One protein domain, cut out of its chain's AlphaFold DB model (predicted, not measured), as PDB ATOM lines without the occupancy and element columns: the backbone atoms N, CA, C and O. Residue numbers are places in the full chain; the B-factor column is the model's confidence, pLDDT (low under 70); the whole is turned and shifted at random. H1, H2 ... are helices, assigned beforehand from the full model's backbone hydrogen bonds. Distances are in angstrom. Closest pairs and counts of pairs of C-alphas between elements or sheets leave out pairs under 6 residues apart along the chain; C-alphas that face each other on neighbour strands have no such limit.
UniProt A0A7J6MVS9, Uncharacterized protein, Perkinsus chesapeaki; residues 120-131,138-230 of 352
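This is residues 120 to 131 and 138 to 230 of the 352 residues of an uncharacterized protein of Perkinsus chesapeaki (UniProt A0A7J6MVS9). Short helices crossing one another make an elongated body, with H4 near its middle and H2 and H5 packed next to it, H1 and H3 toward one end and H6 and H7 on the other side of the middle. The last and longest helix, H8, packs on H4 and H7 with its early residues and then sticks out as an arm, residues 220 to 230 standing free. The printed part has 105 residues, with eight named helices, H1 to H8 in chain order, and no named strand; the class is all helix. It is compact, with a radius of gyration of the C-alphas of 14.6 A, and spans 46 by 28 by 25 A.

Start at H1, residues 122 to 128, which touches H2, residues 148 to 154, at a steep tilt of 48 degrees, the same way; their closest C-alphas, Val 125 and Arg 148, are 6.7 A apart. H2 is the hub, touching three helices. H3, residues 161 to 167, is close to H2 but not clearly touching, with C-alphas 149 and 167 7.3 A apart. Look next at H4, residues 171 to 174, which touches H2 where C-alphas 153 and 173 come to 4.0 A. H5, residues 176 to 182, touches H2 about perpendicular, at 83 degrees, the closest C-alphas being 153 and 176 at 5.1 A. H6, residues 187 to 191, is close to H7, residues 193 to 202, but not clearly touching: C-alphas 188 and 196 are 6.3 A apart. H7 touches H5 at a steep tilt of 66 degrees, the same way, closest at C-alphas 179 and 197, 7.3 A. H8, residues 209 to 228, touches H4 with residues 210 to 215 alone, closest at C-alphas 174 and 211, 5.6 A. It touches H7 with residues 212 to 215 alone, at a steep tilt of 67 degrees, opposite ways, closest at C-alphas 198 and 215, 6.9 A. H5 and H8 are only just apart, at 8.1 A. Each O i to N i+4 pair is within hydrogen-bond range in H1, H2, H5, H7 and H8, against 2 of 3 in H3 and 0 of 1 in H6, which has 1 of 2 O i to N i+3 pairs within range; H4 is too short for an i+4 pair.

Find C-alpha 122 at (-2.497, 29.720, 102.134), where H1 begins; it runs 9.9 A. H2 measures 10.2 A, H3 9.9 A, H4 5.3 A, H5 10.3 A, H6 7.0 A and H7 14.4 A. H8 begins at C-alpha 209, (-16.930, 25.082, 78.926), and runs 28.9 A to C-alpha 228 at (-28.955, 6.929, 97.948).

The C-alphas farthest apart, Asp 138 and Gly 230, are 51.3 A apart. Residues 132 to 137 are not printed, and C-alphas 131 and 138 are 14.2 A apart across this cut. Of the links printed whole, none is long. Mean pLDDT of the printed part is 89.0; residues 138 to 146, 189 and 230 are under 70.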
ATOM      1  N   PRO A 120      -0.911  24.401  99.935       87.75
ATOM      2  CA  PRO A 120      -0.055  25.268  99.129       87.75
ATOM      3  C   PRO A 120      -0.704  26.614  98.761       87.75
ATOM      4  O   PRO A 120      -0.016  27.527  98.309       87.75
ATOM      5  N   CYS A 121      -2.014  26.750  98.965       93.81
ATOM      6  CA  CYS A 121      -2.803  27.941  98.715       93.81
ATOM      7  C   CYS A 121      -2.755  29.009  99.810       93.81
ATOM      8  O   CYS A 121      -3.118  30.144  99.512       93.81
ATOM      9  N   GLU A 122      -2.344  28.728 101.052       93.31
ATOM     10  CA  GLU A 122      -2.497  29.720 102.134       93.31
ATOM     11  C   GLU A 122      -1.682  31.001 101.888       93.31
ATOM     12  O   GLU A 122      -2.179  32.110 102.099       93.31
ATOM     13  N   LYS A 123      -0.473  30.866 101.326       93.88
ATOM     14  CA  LYS A 123       0.360  32.008 100.909       93.88
ATOM     15  C   LYS A 123      -0.302  32.835  99.806       93.88
ATOM     16  O   LYS A 123      -0.243  34.062  99.846       93.88
ATOM     17  N   ASP A 124      -0.943  32.177  98.842       94.94
ATOM     18  CA  ASP A 124      -1.657  32.860  97.763       94.94
ATOM     19  C   ASP A 124      -2.930  33.531  98.271       94.94
ATOM     20  O   ASP A 124      -3.193  34.667  97.899       94.94
ATOM     21  N   VAL A 125      -3.676  32.897  99.179       93.31
ATOM     22  CA  VAL A 125      -4.842  33.517  99.822       93.31
ATOM     23  C   VAL A 125      -4.417  34.758 100.603       93.31
ATOM     24  O   VAL A 125      -5.017  35.812 100.422       93.31
ATOM     25  N   ALA A 126      -3.378  34.676 101.435       92.75
ATOM     26  CA  ALA A 126      -2.918  35.819 102.224       92.75
ATOM     27  C   ALA A 126      -2.436  36.987 101.346       92.75
ATOM     28  O   ALA A 126      -2.664  38.146 101.686       92.75
ATOM     29  N   ARG A 127      -1.797  36.683 100.207       93.75
ATOM     30  CA  ARG A 127      -1.270  37.680  99.266       93.75
ATOM     31  C   ARG A 127      -2.345  38.283  98.360       93.75
ATOM     32  O   ARG A 127      -2.304  39.476  98.080       93.75
ATOM     33  N   LEU A 128      -3.261  37.461  97.857       93.25
ATOM     34  CA  LEU A 128      -4.204  37.843  96.803       93.25
ATOM     35  C   LEU A 128      -5.588  38.218  97.339       93.25
ATOM     36  O   LEU A 128      -6.302  38.962  96.666       93.25
ATOM     37  N   CYS A 129      -5.948  37.712  98.521       91.88
ATOM     38  CA  CYS A 129      -7.285  37.770  99.108       91.88
ATOM     39  C   CYS A 129      -7.225  38.307 100.551       91.88
ATOM     40  O   CYS A 129      -7.393  37.539 101.508       91.88
ATOM     41  N   PRO A 130      -6.960  39.615 100.737       85.62
ATOM     42  CA  PRO A 130      -6.894  40.218 102.064       85.62
ATOM     43  C   PRO A 130      -8.224  40.049 102.810       85.62
ATOM     44  O   PRO A 130      -9.302  40.199 102.240       85.62
ATOM     45  N   LYS A 131      -8.141  39.735 104.109       80.56
ATOM     46  CA  LYS A 131      -9.318  39.499 104.966       80.56
ATOM     47  C   LYS A 131     -10.153  40.761 105.201       80.56
ATOM     48  O   LYS A 131     -11.354  40.647 105.419       80.56
ATOM     49  N   ASP A 138      -7.416  49.772  96.144       59.28
ATOM     50  CA  ASP A 138      -7.634  49.299  94.786       59.28
ATOM     51  C   ASP A 138      -9.106  48.905  94.659       59.28
ATOM     52  O   ASP A 138      -9.545  47.867  95.156       59.28
ATOM     53  N   GLU A 139      -9.876  49.798  94.043       53.16
ATOM     54  CA  GLU A 139     -11.332  49.779  93.890       53.16
ATOM     55  C   GLU A 139     -11.810  48.680  92.919       53.16
ATOM     56  O   GLU A 139     -12.467  48.925  91.912       53.16
ATOM     57  N   ILE A 140     -11.472  47.426  93.213       57.19
ATOM     58  CA  ILE A 140     -12.304  46.284  92.846       57.19
ATOM     59  C   ILE A 140     -12.981  45.899  94.147       57.19
ATOM     60  O   ILE A 140     -12.372  45.293  95.026       57.19
ATOM     61  N   THR A 141     -14.230  46.318  94.306       54.00
ATOM     62  CA  THR A 141     -15.031  46.089  95.506       54.00
ATOM     63  C   THR A 141     -15.313  44.590  95.646       54.00
ATOM     64  O   THR A 141     -16.378  44.086  95.302       54.00
ATOM     65  N   ILE A 142     -14.341  43.852  96.188       55.69
ATOM     66  CA  ILE A 142     -14.381  42.434  96.587       55.69
ATOM     67  C   ILE A 142     -15.287  42.269  97.840       55.69
ATOM     68  O   ILE A 142     -15.109  41.399  98.685       55.69
ATOM     69  N   GLY A 143     -16.313  43.111  97.984       48.81
ATOM     70  CA  GLY A 143     -17.157  43.222  99.177       48.81
ATOM     71  C   GLY A 143     -18.071  42.021  99.438       48.81
ATOM     72  O   GLY A 143     -18.728  41.969 100.471       48.81
ATOM     73  N   MET A 144     -18.118  41.036  98.536       54.81
ATOM     74  CA  MET A 144     -19.019  39.881  98.651       54.81
ATOM     75  C   MET A 144     -18.333  38.523  98.471       54.81
ATOM     76  O   MET A 144     -19.009  37.497  98.377       54.81
ATOM     77  N   GLN A 145     -16.999  38.463  98.469       60.81
ATOM     78  CA  GLN A 145     -16.293  37.196  98.270       60.81
ATOM     79  C   GLN A 145     -16.193  36.404  99.569       60.81
ATOM     80  O   GLN A 145     -15.147  36.291 100.201       60.81
ATOM     81  N   LYS A 146     -17.320  35.813  99.963       69.69
ATOM     82  CA  LYS A 146     -17.423  34.981 101.169       69.69
ATOM     83  C   LYS A 146     -16.599  33.689 101.072       69.69
ATOM     84  O   LYS A 146     -16.371  33.043 102.087       69.69
ATOM     85  N   SER A 147     -16.121  33.324  99.877       87.12
ATOM     86  CA  SER A 147     -15.268  32.154  99.656       87.12
ATOM     87  C   SER A 147     -13.865  32.549  99.192       87.12
ATOM     88  O   SER A 147     -13.700  33.189  98.152       87.12
ATOM     89  N   ARG A 148     -12.844  32.077  99.921       91.50
ATOM     90  CA  ARG A 148     -11.421  32.213  99.553       91.50
ATOM     91  C   ARG A 148     -11.135  31.633  98.162       91.50
ATOM     92  O   ARG A 148     -10.379  32.221  97.401       91.50
ATOM     93  N   LEU A 149     -11.781  30.518  97.807       92.88
ATOM     94  CA  LEU A 149     -11.610  29.859  96.503       92.88
ATOM     95  C   LEU A 149     -12.138  30.707  95.345       92.88
ATOM     96  O   LEU A 149     -11.543  30.729  94.273       92.88
ATOM     97  N   HIS A 150     -13.235  31.431  95.570       92.69
ATOM     98  CA  HIS A 150     -13.782  32.341  94.571       92.69
ATOM     99  C   HIS A 150     -12.830  33.515  94.304       92.69
ATOM    100  O   HIS A 150     -12.576  33.843  93.146       92.69
ATOM    101  N   CYS A 151     -12.226  34.069  95.360       93.62
ATOM    102  CA  CYS A 151     -11.195  35.095  95.230       93.62
ATOM    103  C   CYS A 151      -9.972  34.615  94.445       93.62
ATOM    104  O   CYS A 151      -9.551  35.267  93.486       93.62
ATOM    105  N   LEU A 152      -9.447  33.436  94.791       94.75
ATOM    106  CA  LEU A 152      -8.340  32.829  94.051       94.75
ATOM    107  C   LEU A 152      -8.694  32.620  92.575       94.75
ATOM    108  O   LEU A 152      -7.868  32.882  91.705       94.75
ATOM    109  N   GLY A 153      -9.926  32.200  92.280       95.06
ATOM    110  CA  GLY A 153     -10.376  31.979  90.909       95.06
ATOM    111  C   GLY A 153     -10.467  33.258  90.076       95.06
ATOM    112  O   GLY A 153     -10.300  33.194  88.860       95.06
ATOM    113  N   LEU A 154     -10.718  34.420  90.682       94.56
ATOM    114  CA  LEU A 154     -10.707  35.702  89.961       94.56
ATOM    115  C   LEU A 154      -9.291  36.174  89.640       94.56
ATOM    116  O   LEU A 154      -9.082  36.860  88.643       94.56
ATOM    117  N   ARG A 155      -8.319  35.763  90.456       95.44
ATOM    118  CA  ARG A 155      -6.893  36.054  90.273       95.44
ATOM    119  C   ARG A 155      -6.124  34.822  89.809       95.44
ATOM    120  O   ARG A 155      -4.937  34.712  90.088       95.44
ATOM    121  N   ALA A 156      -6.770  33.910  89.075       95.56
ATOM    122  CA  ALA A 156      -6.203  32.610  88.701       95.56
ATOM    123  C   ALA A 156      -4.843  32.704  87.979       95.56
ATOM    124  O   ALA A 156      -4.038  31.787  88.078       95.56
ATOM    125  N   GLN A 157      -4.566  33.819  87.292       96.62
ATOM    126  CA  GLN A 157      -3.278  34.082  86.631       96.62
ATOM    127  C   GLN A 157      -2.136  34.402  87.609       96.62
ATOM    128  O   GLN A 157      -0.971  34.222  87.271       96.62
ATOM    129  N   GLU A 158      -2.460  34.887  88.807       97.12
ATOM    130  CA  GLU A 158      -1.495  35.277  89.836       97.12
ATOM    131  C   GLU A 158      -1.289  34.189  90.894       97.12
ATOM    132  O   GLU A 158      -0.364  34.301  91.697       97.12
ATOM    133  N   VAL A 159      -2.142  33.161  90.930       96.38
ATOM    134  CA  VAL A 159      -2.063  32.044  91.883       96.38
ATOM    135  C   VAL A 159      -0.896  31.120  91.518       96.38
ATOM    136  O   VAL A 159      -0.638  30.853  90.343       96.38
ATOM    137  N   SER A 160      -0.178  30.601  92.518       97.25
ATOM    138  CA  SER A 160       0.902  29.640  92.283       97.25
ATOM    139  C   SER A 160       0.377  28.362  91.624       97.25
ATOM    140  O   SER A 160      -0.702  27.870  91.947       97.25
ATOM    141  N   GLN A 161       1.170  27.756  90.733       96.69
ATOM    142  CA  GLN A 161       0.773  26.512  90.055       96.69
ATOM    143  C   GLN A 161       0.456  25.376  91.036       96.69
ATOM    144  O   GLN A 161      -0.405  24.545  90.756       96.69
ATOM    145  N   THR A 162       1.143  25.335  92.181       95.56
ATOM    146  CA  THR A 162       0.895  24.340  93.228       95.56
ATOM    147  C   THR A 162      -0.504  24.501  93.807       95.56
ATOM    148  O   THR A 162      -1.216  23.513  93.934       95.56
ATOM    149  N   CYS A 163      -0.921  25.736  94.095       96.12
ATOM    150  CA  CYS A 163      -2.278  25.993  94.549       96.12
ATOM    151  C   CYS A 163      -3.307  25.706  93.446       96.12
ATOM    152  O   CYS A 163      -4.287  25.015  93.711       96.12
ATOM    153  N   VAL A 164      -3.059  26.156  92.205       95.62
ATOM    154  CA  VAL A 164      -3.969  25.929  91.065       95.62
ATOM    155  C   VAL A 164      -4.302  24.446  90.913       95.62
ATOM    156  O   VAL A 164      -5.476  24.115  90.858       95.62
ATOM    157  N   LYS A 165      -3.319  23.542  90.946       94.88
ATOM    158  CA  LYS A 165      -3.566  22.091  90.821       94.88
ATOM    159  C   LYS A 165      -4.493  21.526  91.901       94.88
ATOM    160  O   LYS A 165      -5.235  20.584  91.641       94.88
ATOM    161  N   THR A 166      -4.460  22.092  93.105       92.88
ATOM    162  CA  THR A 166      -5.336  21.673  94.205       92.88
ATOM    163  C   THR A 166      -6.759  22.201  94.018       92.88
ATOM    164  O   THR A 166      -7.725  21.505  94.326       92.88
ATOM    165  N   VAL A 167      -6.912  23.422  93.494       94.19
ATOM    166  CA  VAL A 167      -8.212  24.119  93.444       94.19
ATOM    167  C   VAL A 167      -8.866  24.157  92.064       94.19
ATOM    168  O   VAL A 167     -10.038  24.524  91.979       94.19
ATOM    169  N   GLU A 168      -8.179  23.741  90.999       94.38
ATOM    170  CA  GLU A 168      -8.654  23.801  89.604       94.38
ATOM    171  C   GLU A 168      -9.907  22.965  89.347       94.38
ATOM    172  O   GLU A 168     -10.584  23.167  88.348       94.38
ATOM    173  N   LYS A 169     -10.237  22.038  90.250       91.31
ATOM    174  CA  LYS A 169     -11.462  21.228  90.186       91.31
ATOM    175  C   LYS A 169     -12.596  21.790  91.035       91.31
ATOM    176  O   LYS A 169     -13.733  21.331  90.940       91.31
ATOM    177  N   SER A 170     -12.305  22.770  91.887       93.75
ATOM    178  CA  SER A 170     -13.301  23.359  92.773       93.75
ATOM    179  C   SER A 170     -14.198  24.322  91.999       93.75
ATOM    180  O   SER A 170     -13.744  25.229  91.298       93.75
ATOM    181  N   LEU A 171     -15.507  24.143  92.149       94.94
ATOM    182  CA  LEU A 171     -16.502  24.913  91.411       94.94
ATOM    183  C   LEU A 171     -16.393  26.435  91.648       94.94
ATOM    184  O   LEU A 171     -16.441  27.177  90.667       94.94
ATOM    185  N   PRO A 172     -16.161  26.940  92.880       94.06
ATOM    186  CA  PRO A 172     -15.978  28.376  93.104       94.06
ATOM    187  C   PRO A 172     -14.753  28.974  92.395       94.06
ATOM    188  O   PRO A 172     -14.778  30.162  92.075       94.06
ATOM    189  N   PHE A 173     -13.711  28.172  92.145       95.62
ATOM    190  CA  PHE A 173     -12.506  28.598  91.434       95.62
ATOM    191  C   PHE A 173     -12.729  28.613  89.917       95.62
ATOM    192  O   PHE A 173     -12.509  29.637  89.276       95.62
ATOM    193  N   VAL A 174     -13.238  27.513  89.345       96.75
ATOM    194  CA  VAL A 174     -13.475  27.382  87.890       96.75
ATOM    195  C   VAL A 174     -14.559  28.340  87.401       96.75
ATOM    196  O   VAL A 174     -14.452  28.922  86.322       96.75
ATOM    197  N   CYS A 175     -15.618  28.507  88.190       96.62
ATOM    198  CA  CYS A 175     -16.751  29.361  87.854       96.62
ATOM    199  C   CYS A 175     -16.628  30.771  88.439       96.62
ATOM    200  O   CYS A 175     -17.638  31.467  88.527       96.62
ATOM    201  N   SER A 176     -15.433  31.209  88.845       95.31
ATOM    202  CA  SER A 176     -15.222  32.495  89.519       95.31
ATOM    203  C   SER A 176     -15.858  33.670  88.765       95.31
ATOM    204  O   SER A 176     -16.716  34.360  89.307       95.31
ATOM    205  N   LEU A 177     -15.552  33.826  87.476       94.50
ATOM    206  CA  LEU A 177     -16.107  34.891  86.637       94.50
ATOM    207  C   LEU A 177     -17.634  34.798  86.506       94.50
ATOM    208  O   LEU A 177     -18.326  35.801  86.663       94.50
ATOM    209  N   SER A 178     -18.174  33.598  86.274       95.12
ATOM    210  CA  SER A 178     -19.624  33.383  86.156       95.12
ATOM    211  C   SER A 178     -20.357  33.712  87.459       95.12
ATOM    212  O   SER A 178     -21.450  34.275  87.430       95.12
ATOM    213  N   ILE A 179     -19.757  33.391  88.608       93.38
ATOM    214  CA  ILE A 179     -20.324  33.691  89.925       93.38
ATOM    215  C   ILE A 179     -20.372  35.208  90.142       93.38
ATOM    216  O   ILE A 179     -21.410  35.736  90.544       93.38
ATOM    217  N   SER A 180     -19.292  35.923  89.812       91.81
ATOM    218  CA  SER A 180     -19.251  37.386  89.928       91.81
ATOM    219  C   SER A 180     -20.178  38.094  88.937       91.81
ATOM    220  O   SER A 180     -20.643  39.193  89.207       91.81
ATOM    221  N   GLN A 181     -20.466  37.485  87.786       92.88
ATOM    222  CA  GLN A 181     -21.339  38.095  86.780       92.88
ATOM    223  C   GLN A 181     -22.822  37.841  87.040       92.88
ATOM    224  O   GLN A 181     -23.644  38.728  86.817       92.88
ATOM    225  N   TYR A 182     -23.181  36.631  87.473       92.31
ATOM    226  CA  TYR A 182     -24.581  36.199  87.490       92.31
ATOM    227  C   TYR A 182     -25.133  35.903  88.883       92.31
ATOM    228  O   TYR A 182     -26.349  35.834  89.038       92.31
ATOM    229  N   CYS A 183     -24.262  35.719  89.874       91.81
ATOM    230  CA  CYS A 183     -24.610  35.187  91.192       91.81
ATOM    231  C   CYS A 183     -24.139  36.096  92.343       91.81
ATOM    232  O   CYS A 183     -23.883  35.618  93.445       91.81
ATOM    233  N   SER A 184     -23.984  37.402  92.089       82.88
ATOM    234  CA  SER A 184     -23.532  38.380  93.097       82.88
ATOM    235  C   SER A 184     -24.650  38.998  93.932       82.88
ATOM    236  O   SER A 184     -24.367  39.716  94.882       82.88
ATOM    237  N   THR A 185     -25.916  38.752  93.599       81.31
ATOM    238  CA  THR A 185     -27.037  39.320  94.354       81.31
ATOM    239  C   THR A 185     -27.226  38.593  95.685       81.31
ATOM    240  O   THR A 185     -26.975  37.390  95.785       81.31
ATOM    241  N   ASP A 186     -27.704  39.296  96.714       70.88
ATOM    242  CA  ASP A 186     -27.941  38.711  98.043       70.88
ATOM    243  C   ASP A 186     -28.940  37.541  98.018       70.88
ATOM    244  O   ASP A 186     -28.775  36.576  98.761       70.88
ATOM    245  N   GLU A 187     -29.902  37.547  97.089       71.06
ATOM    246  CA  GLU A 187     -30.844  36.433  96.882       71.06
ATOM    247  C   GLU A 187     -30.140  35.113  96.539       71.06
ATOM    248  O   GLU A 187     -30.601  34.021  96.882       71.06
ATOM    249  N   THR A 188     -28.989  35.202  95.872       72.56
ATOM    250  CA  THR A 188     -28.185  34.033  95.516       72.56
ATOM    251  C   THR A 188     -27.593  33.341  96.730       72.56
ATOM    252  O   THR A 188     -27.276  32.150  96.689       72.56
ATOM    253  N   MET A 189     -27.427  34.088  97.819       68.88
ATOM    254  CA  MET A 189     -26.833  33.569  99.031       68.88
ATOM    255  C   MET A 189     -27.764  32.589  99.746       68.88
ATOM    256  O   MET A 189     -27.280  31.625 100.334       68.88
ATOM    257  N   GLU A 190     -29.078  32.798  99.657       82.12
ATOM    258  CA  GLU A 190     -30.068  31.909 100.272       82.12
ATOM    259  C   GLU A 190     -30.240  30.609  99.484       82.12
ATOM    260  O   GLU A 190     -30.334  29.538 100.074       82.12
ATOM    261  N   ARG A 191     -30.232  30.675  98.144       86.50
ATOM    262  CA  ARG A 191     -30.402  29.479  97.292       86.50
ATOM    263  C   ARG A 191     -29.116  28.670  97.108       86.50
ATOM    264  O   ARG A 191     -29.167  27.521  96.674       86.50
ATOM    265  N   GLY A 192     -27.967  29.275  97.399       89.75
ATOM    266  CA  GLY A 192     -26.652  28.700  97.158       89.75
ATOM    267  C   GLY A 192     -26.147  28.908  95.724       89.75
ATOM    268  O   GLY A 192     -26.898  28.994  94.750       89.75
ATOM    269  N   VAL A 193     -24.818  28.949  95.591       91.50
ATOM    270  CA  VAL A 193     -24.116  29.234  94.327       91.50
ATOM    271  C   VAL A 193     -24.449  28.221  93.229       91.50
ATOM    272  O   VAL A 193     -24.608  28.597  92.070       91.50
ATOM    273  N   LEU A 194     -24.583  26.940  93.578       94.00
ATOM    274  CA  LEU A 194     -24.846  25.895  92.591       94.00
ATOM    275  C   LEU A 194     -26.237  26.032  91.957       94.00
ATOM    276  O   LEU A 194     -26.373  25.856  90.746       94.00
ATOM    277  N   ALA A 195     -27.253  26.375  92.754       94.06
ATOM    278  CA  ALA A 195     -28.613  26.569  92.259       94.06
ATOM    279  C   ALA A 195     -28.666  27.738  91.267       94.06
ATOM    280  O   ALA A 195     -29.209  27.592  90.172       94.06
ATOM    281  N   CYS A 196     -28.013  28.855  91.603       95.12
ATOM    282  CA  CYS A 196     -27.885  29.992  90.694       95.12
ATOM    283  C   CYS A 196     -27.182  29.624  89.393       95.12
ATOM    284  O   CYS A 196     -27.697  29.900  88.313       95.12
ATOM    285  N   LEU A 197     -26.022  28.968  89.469       95.00
ATOM    286  CA  LEU A 197     -25.272  28.605  88.271       95.00
ATOM    287  C   LEU A 197     -26.039  27.622  87.377       95.00
ATOM    288  O   LEU A 197     -25.993  27.774  86.156       95.00
ATOM    289  N   SER A 198     -26.783  26.670  87.953       95.75
ATOM    290  CA  SER A 198     -27.671  25.787  87.182       95.75
ATOM    291  C   SER A 198     -28.775  26.583  86.488       95.75
ATOM    292  O   SER A 198     -28.971  26.416  85.291       95.75
ATOM    293  N   GLU A 199     -29.452  27.491  87.195       95.25
ATOM    294  CA  GLU A 199     -30.525  28.308  86.615       95.25
ATOM    295  C   GLU A 199     -30.013  29.180  85.456       95.25
ATOM    296  O   GLU A 199     -30.664  29.320  84.421       95.25
ATOM    297  N   GLN A 200     -28.819  29.755  85.597       95.69
ATOM    298  CA  GLN A 200     -28.202  30.566  84.547       95.69
ATOM    299  C   GLN A 200     -27.744  29.715  83.353       95.69
ATOM    300  O   GLN A 200     -27.812  30.175  82.208       95.69
ATOM    301  N   LEU A 201     -27.317  28.472  83.599       95.94
ATOM    302  CA  LEU A 201     -27.020  27.503  82.548       95.94
ATOM    303  C   LEU A 201     -28.286  27.142  81.756       95.94
ATOM    304  O   LEU A 201     -28.245  27.145  80.525       95.94
ATOM    305  N   ASP A 202     -29.404  26.918  82.450       95.81
ATOM    306  CA  ASP A 202     -30.709  26.607  81.852       95.81
ATOM    307  C   ASP A 202     -31.277  27.805  81.065       95.81
ATOM    308  O   ASP A 202     -31.887  27.637  80.009       95.81
ATOM    309  N   LYS A 203     -30.986  29.037  81.509       96.12
ATOM    310  CA  LYS A 203     -31.273  30.284  80.770       96.12
ATOM    311  C   LYS A 203     -30.380  30.499  79.541       96.12
ATOM    312  O   LYS A 203     -30.531  31.510  78.854       96.12
ATOM    313  N   GLY A 204     -29.434  29.600  79.269       95.12
ATOM    314  CA  GLY A 204     -28.544  29.682  78.113       95.12
ATOM    315  C   GLY A 204     -27.480  30.776  78.223       95.12
ATOM    316  O   GLY A 204     -27.001  31.256  77.194       95.12
ATOM    317  N   LYS A 205     -27.099  31.195  79.439       95.81
ATOM    318  CA  LYS A 205     -26.010  32.167  79.610       95.81
ATOM    319  C   LYS A 205     -24.678  31.592  79.134       95.81
ATOM    320  O   LYS A 205     -24.385  30.398  79.261       95.81
ATOM    321  N   GLU A 206     -23.859  32.467  78.563       94.88
ATOM    322  CA  GLU A 206     -22.537  32.096  78.090       94.88
ATOM    323  C   GLU A 206     -21.608  31.914  79.295       94.88
ATOM    324  O   GLU A 206     -21.232  32.859  79.974       94.88
ATOM    325  N   MET A 207     -21.271  30.661  79.581       95.75
ATOM    326  CA  MET A 207     -20.284  30.285  80.588       95.75
ATOM    327  C   MET A 207     -19.175  29.488  79.914       95.75
ATOM    328  O   MET A 207     -19.436  28.760  78.947       95.75
ATOM    329  N   GLY A 208     -17.957  29.583  80.448       95.69
ATOM    330  CA  GLY A 208     -16.833  28.774  79.984       95.69
ATOM    331  C   GLY A 208     -17.151  27.276  80.036       95.69
ATOM    332  O   GLY A 208     -17.838  26.817  80.950       95.69
ATOM    333  N   ALA A 209     -16.650  26.516  79.058       96.38
ATOM    334  CA  ALA A 209     -16.930  25.082  78.926       96.38
ATOM    335  C   ALA A 209     -16.602  24.299  80.209       96.38
ATOM    336  O   ALA A 209     -17.438  23.532  80.679       96.38
ATOM    337  N   LEU A 210     -15.450  24.592  80.823       95.50
ATOM    338  CA  LEU A 210     -15.025  23.983  82.086       95.50
ATOM    339  C   LEU A 210     -16.025  24.227  83.219       95.50
ATOM    340  O   LEU A 210     -16.414  23.294  83.907       95.50
ATOM    341  N   CYS A 211     -16.520  25.458  83.369       97.12
ATOM    342  CA  CYS A 211     -17.510  25.769  84.398       97.12
ATOM    343  C   CYS A 211     -18.819  24.992  84.175       97.12
ATOM    344  O   CYS A 211     -19.378  24.435  85.120       97.12
ATOM    345  N   LYS A 212     -19.286  24.883  82.922       96.75
ATOM    346  CA  LYS A 212     -20.486  24.097  82.582       96.75
ATOM    347  C   LYS A 212     -20.319  22.619  82.935       96.75
ATOM    348  O   LYS A 212     -21.252  22.006  83.452       96.75
ATOM    349  N   GLU A 213     -19.150  22.056  82.653       96.06
ATOM    350  CA  GLU A 213     -18.825  20.666  82.965       96.06
ATOM    351  C   GLU A 213     -18.763  20.429  84.476       96.06
ATOM    352  O   GLU A 213     -19.424  19.514  84.972       96.06
ATOM    353  N   SER A 214     -18.085  21.305  85.223       96.00
ATOM    354  CA  SER A 214     -18.033  21.231  86.687       96.00
ATOM    355  C   SER A 214     -19.427  21.298  87.315       96.00
ATOM    356  O   SER A 214     -19.735  20.487  88.184       96.00
ATOM    357  N   ILE A 215     -20.305  22.196  86.846       96.12
ATOM    358  CA  ILE A 215     -21.694  22.292  87.335       96.12
ATOM    359  C   ILE A 215     -22.452  20.980  87.098       96.12
ATOM    360  O   ILE A 215     -23.128  20.491  88.005       96.12
ATOM    361  N   ARG A 216     -22.337  20.388  85.901       95.69
ATOM    362  CA  ARG A 216     -22.992  19.109  85.575       95.69
ATOM    363  C   ARG A 216     -22.465  17.973  86.445       95.69
ATOM    364  O   ARG A 216     -23.270  17.229  86.995       95.69
ATOM    365  N   ALA A 217     -21.148  17.870  86.606       95.00
ATOM    366  CA  ALA A 217     -20.527  16.848  87.443       95.00
ATOM    367  C   ALA A 217     -20.998  16.957  88.901       95.00
ATOM    368  O   ALA A 217     -21.433  15.966  89.488       95.00
ATOM    369  N   THR A 218     -21.002  18.166  89.471       94.69
ATOM    370  CA  THR A 218     -21.511  18.391  90.832       94.69
ATOM    371  C   THR A 218     -22.997  18.050  90.952       94.69
ATOM    372  O   THR A 218     -23.397  17.431  91.936       94.69
ATOM    373  N   LYS A 219     -23.816  18.394  89.950       94.81
ATOM    374  CA  LYS A 219     -25.246  18.051  89.934       94.81
ATOM    375  C   LYS A 219     -25.465  16.537  89.957       94.81
ATOM    376  O   LYS A 219     -26.244  16.066  90.776       94.81
ATOM    377  N   VAL A 220     -24.715  15.781  89.153       94.75
ATOM    378  CA  VAL A 220     -24.773  14.308  89.136       94.75
ATOM    379  C   VAL A 220     -24.443  13.719  90.509       94.75
ATOM    380  O   VAL A 220     -25.178  12.858  90.983       94.75
ATOM    381  N   VAL A 221     -23.392  14.202  91.179       93.75
ATOM    382  CA  VAL A 221     -23.020  13.721  92.524       93.75
ATOM    383  C   VAL A 221     -24.119  14.018  93.547       93.75
ATOM    384  O   VAL A 221     -24.462  13.154  94.352       93.75
ATOM    385  N   ILE A 222     -24.709  15.214  93.500       91.12
ATOM    386  CA  ILE A 222     -25.815  15.583  94.394       91.12
ATOM    387  C   ILE A 222     -27.051  14.725  94.123       91.12
ATOM    388  O   ILE A 222     -27.698  14.283  95.070       91.12
ATOM    389  N   ASP A 223     -27.376  14.467  92.859       92.31
ATOM    390  CA  ASP A 223     -28.519  13.633  92.488       92.31
ATOM    391  C   ASP A 223     -28.298  12.173  92.916       92.31
ATOM    392  O   ASP A 223     -29.207  11.543  93.458       92.31
ATOM    393  N   MET A 224     -27.075  11.649  92.772       91.50
ATOM    394  CA  MET A 224     -26.691  10.333  93.297       91.50
ATOM    395  C   MET A 224     -26.847  10.264  94.819       91.50
ATOM    396  O   MET A 224     -27.446   9.315  95.324       91.50
ATOM    397  N   ALA A 225     -26.375  11.282  95.543       92.25
ATOM    398  CA  ALA A 225     -26.501  11.354  96.996       92.25
ATOM    399  C   ALA A 225     -27.972  11.459  97.443       92.25
ATOM    400  O   ALA A 225     -28.397  10.800  98.388       92.25
ATOM    401  N   LYS A 226     -28.802  12.236  96.740       89.88
ATOM    402  CA  LYS A 226     -30.243  12.314  97.031       89.88
ATOM    403  C   LYS A 226     -30.947  10.975  96.814       89.88
ATOM    404  O   LYS A 226     -31.816  10.616  97.604       89.88
ATOM    405  N   ASN A 227     -30.557  10.231  95.783       91.75
ATOM    406  CA  ASN A 227     -31.150   8.935  95.465       91.75
ATOM    407  C   ASN A 227     -30.656   7.806  96.387       91.75
ATOM    408  O   ASN A 227     -31.378   6.827  96.584       91.75
ATOM    409  N   SER A 228     -29.472   7.930  97.002       88.56
ATOM    410  CA  SER A 228     -28.955   6.929  97.948       88.56
ATOM    411  C   SER A 228     -29.648   6.958  99.320       88.56
ATOM    412  O   SER A 228     -29.667   5.940 100.010       88.56
ATOM    413  N   LYS A 229     -30.326   8.061  99.680       75.38
ATOM    414  CA  LYS A 229     -31.129   8.196 100.918       75.38
ATOM    415  C   LYS A 229     -32.334   7.244 101.022       75.38
ATOM    416  O   LYS A 229     -32.991   7.202 102.059       75.38
ATOM    417  N   GLY A 230     -32.619   6.461  99.980       62.28
ATOM    418  CA  GLY A 230     -33.619   5.389 100.003       62.28
ATOM    419  C   GLY A 230     -33.150   4.088 100.667       62.28
ATOM    420  O   GLY A 230     -33.985   3.235 100.959       62.28
TER     421      GLY A 230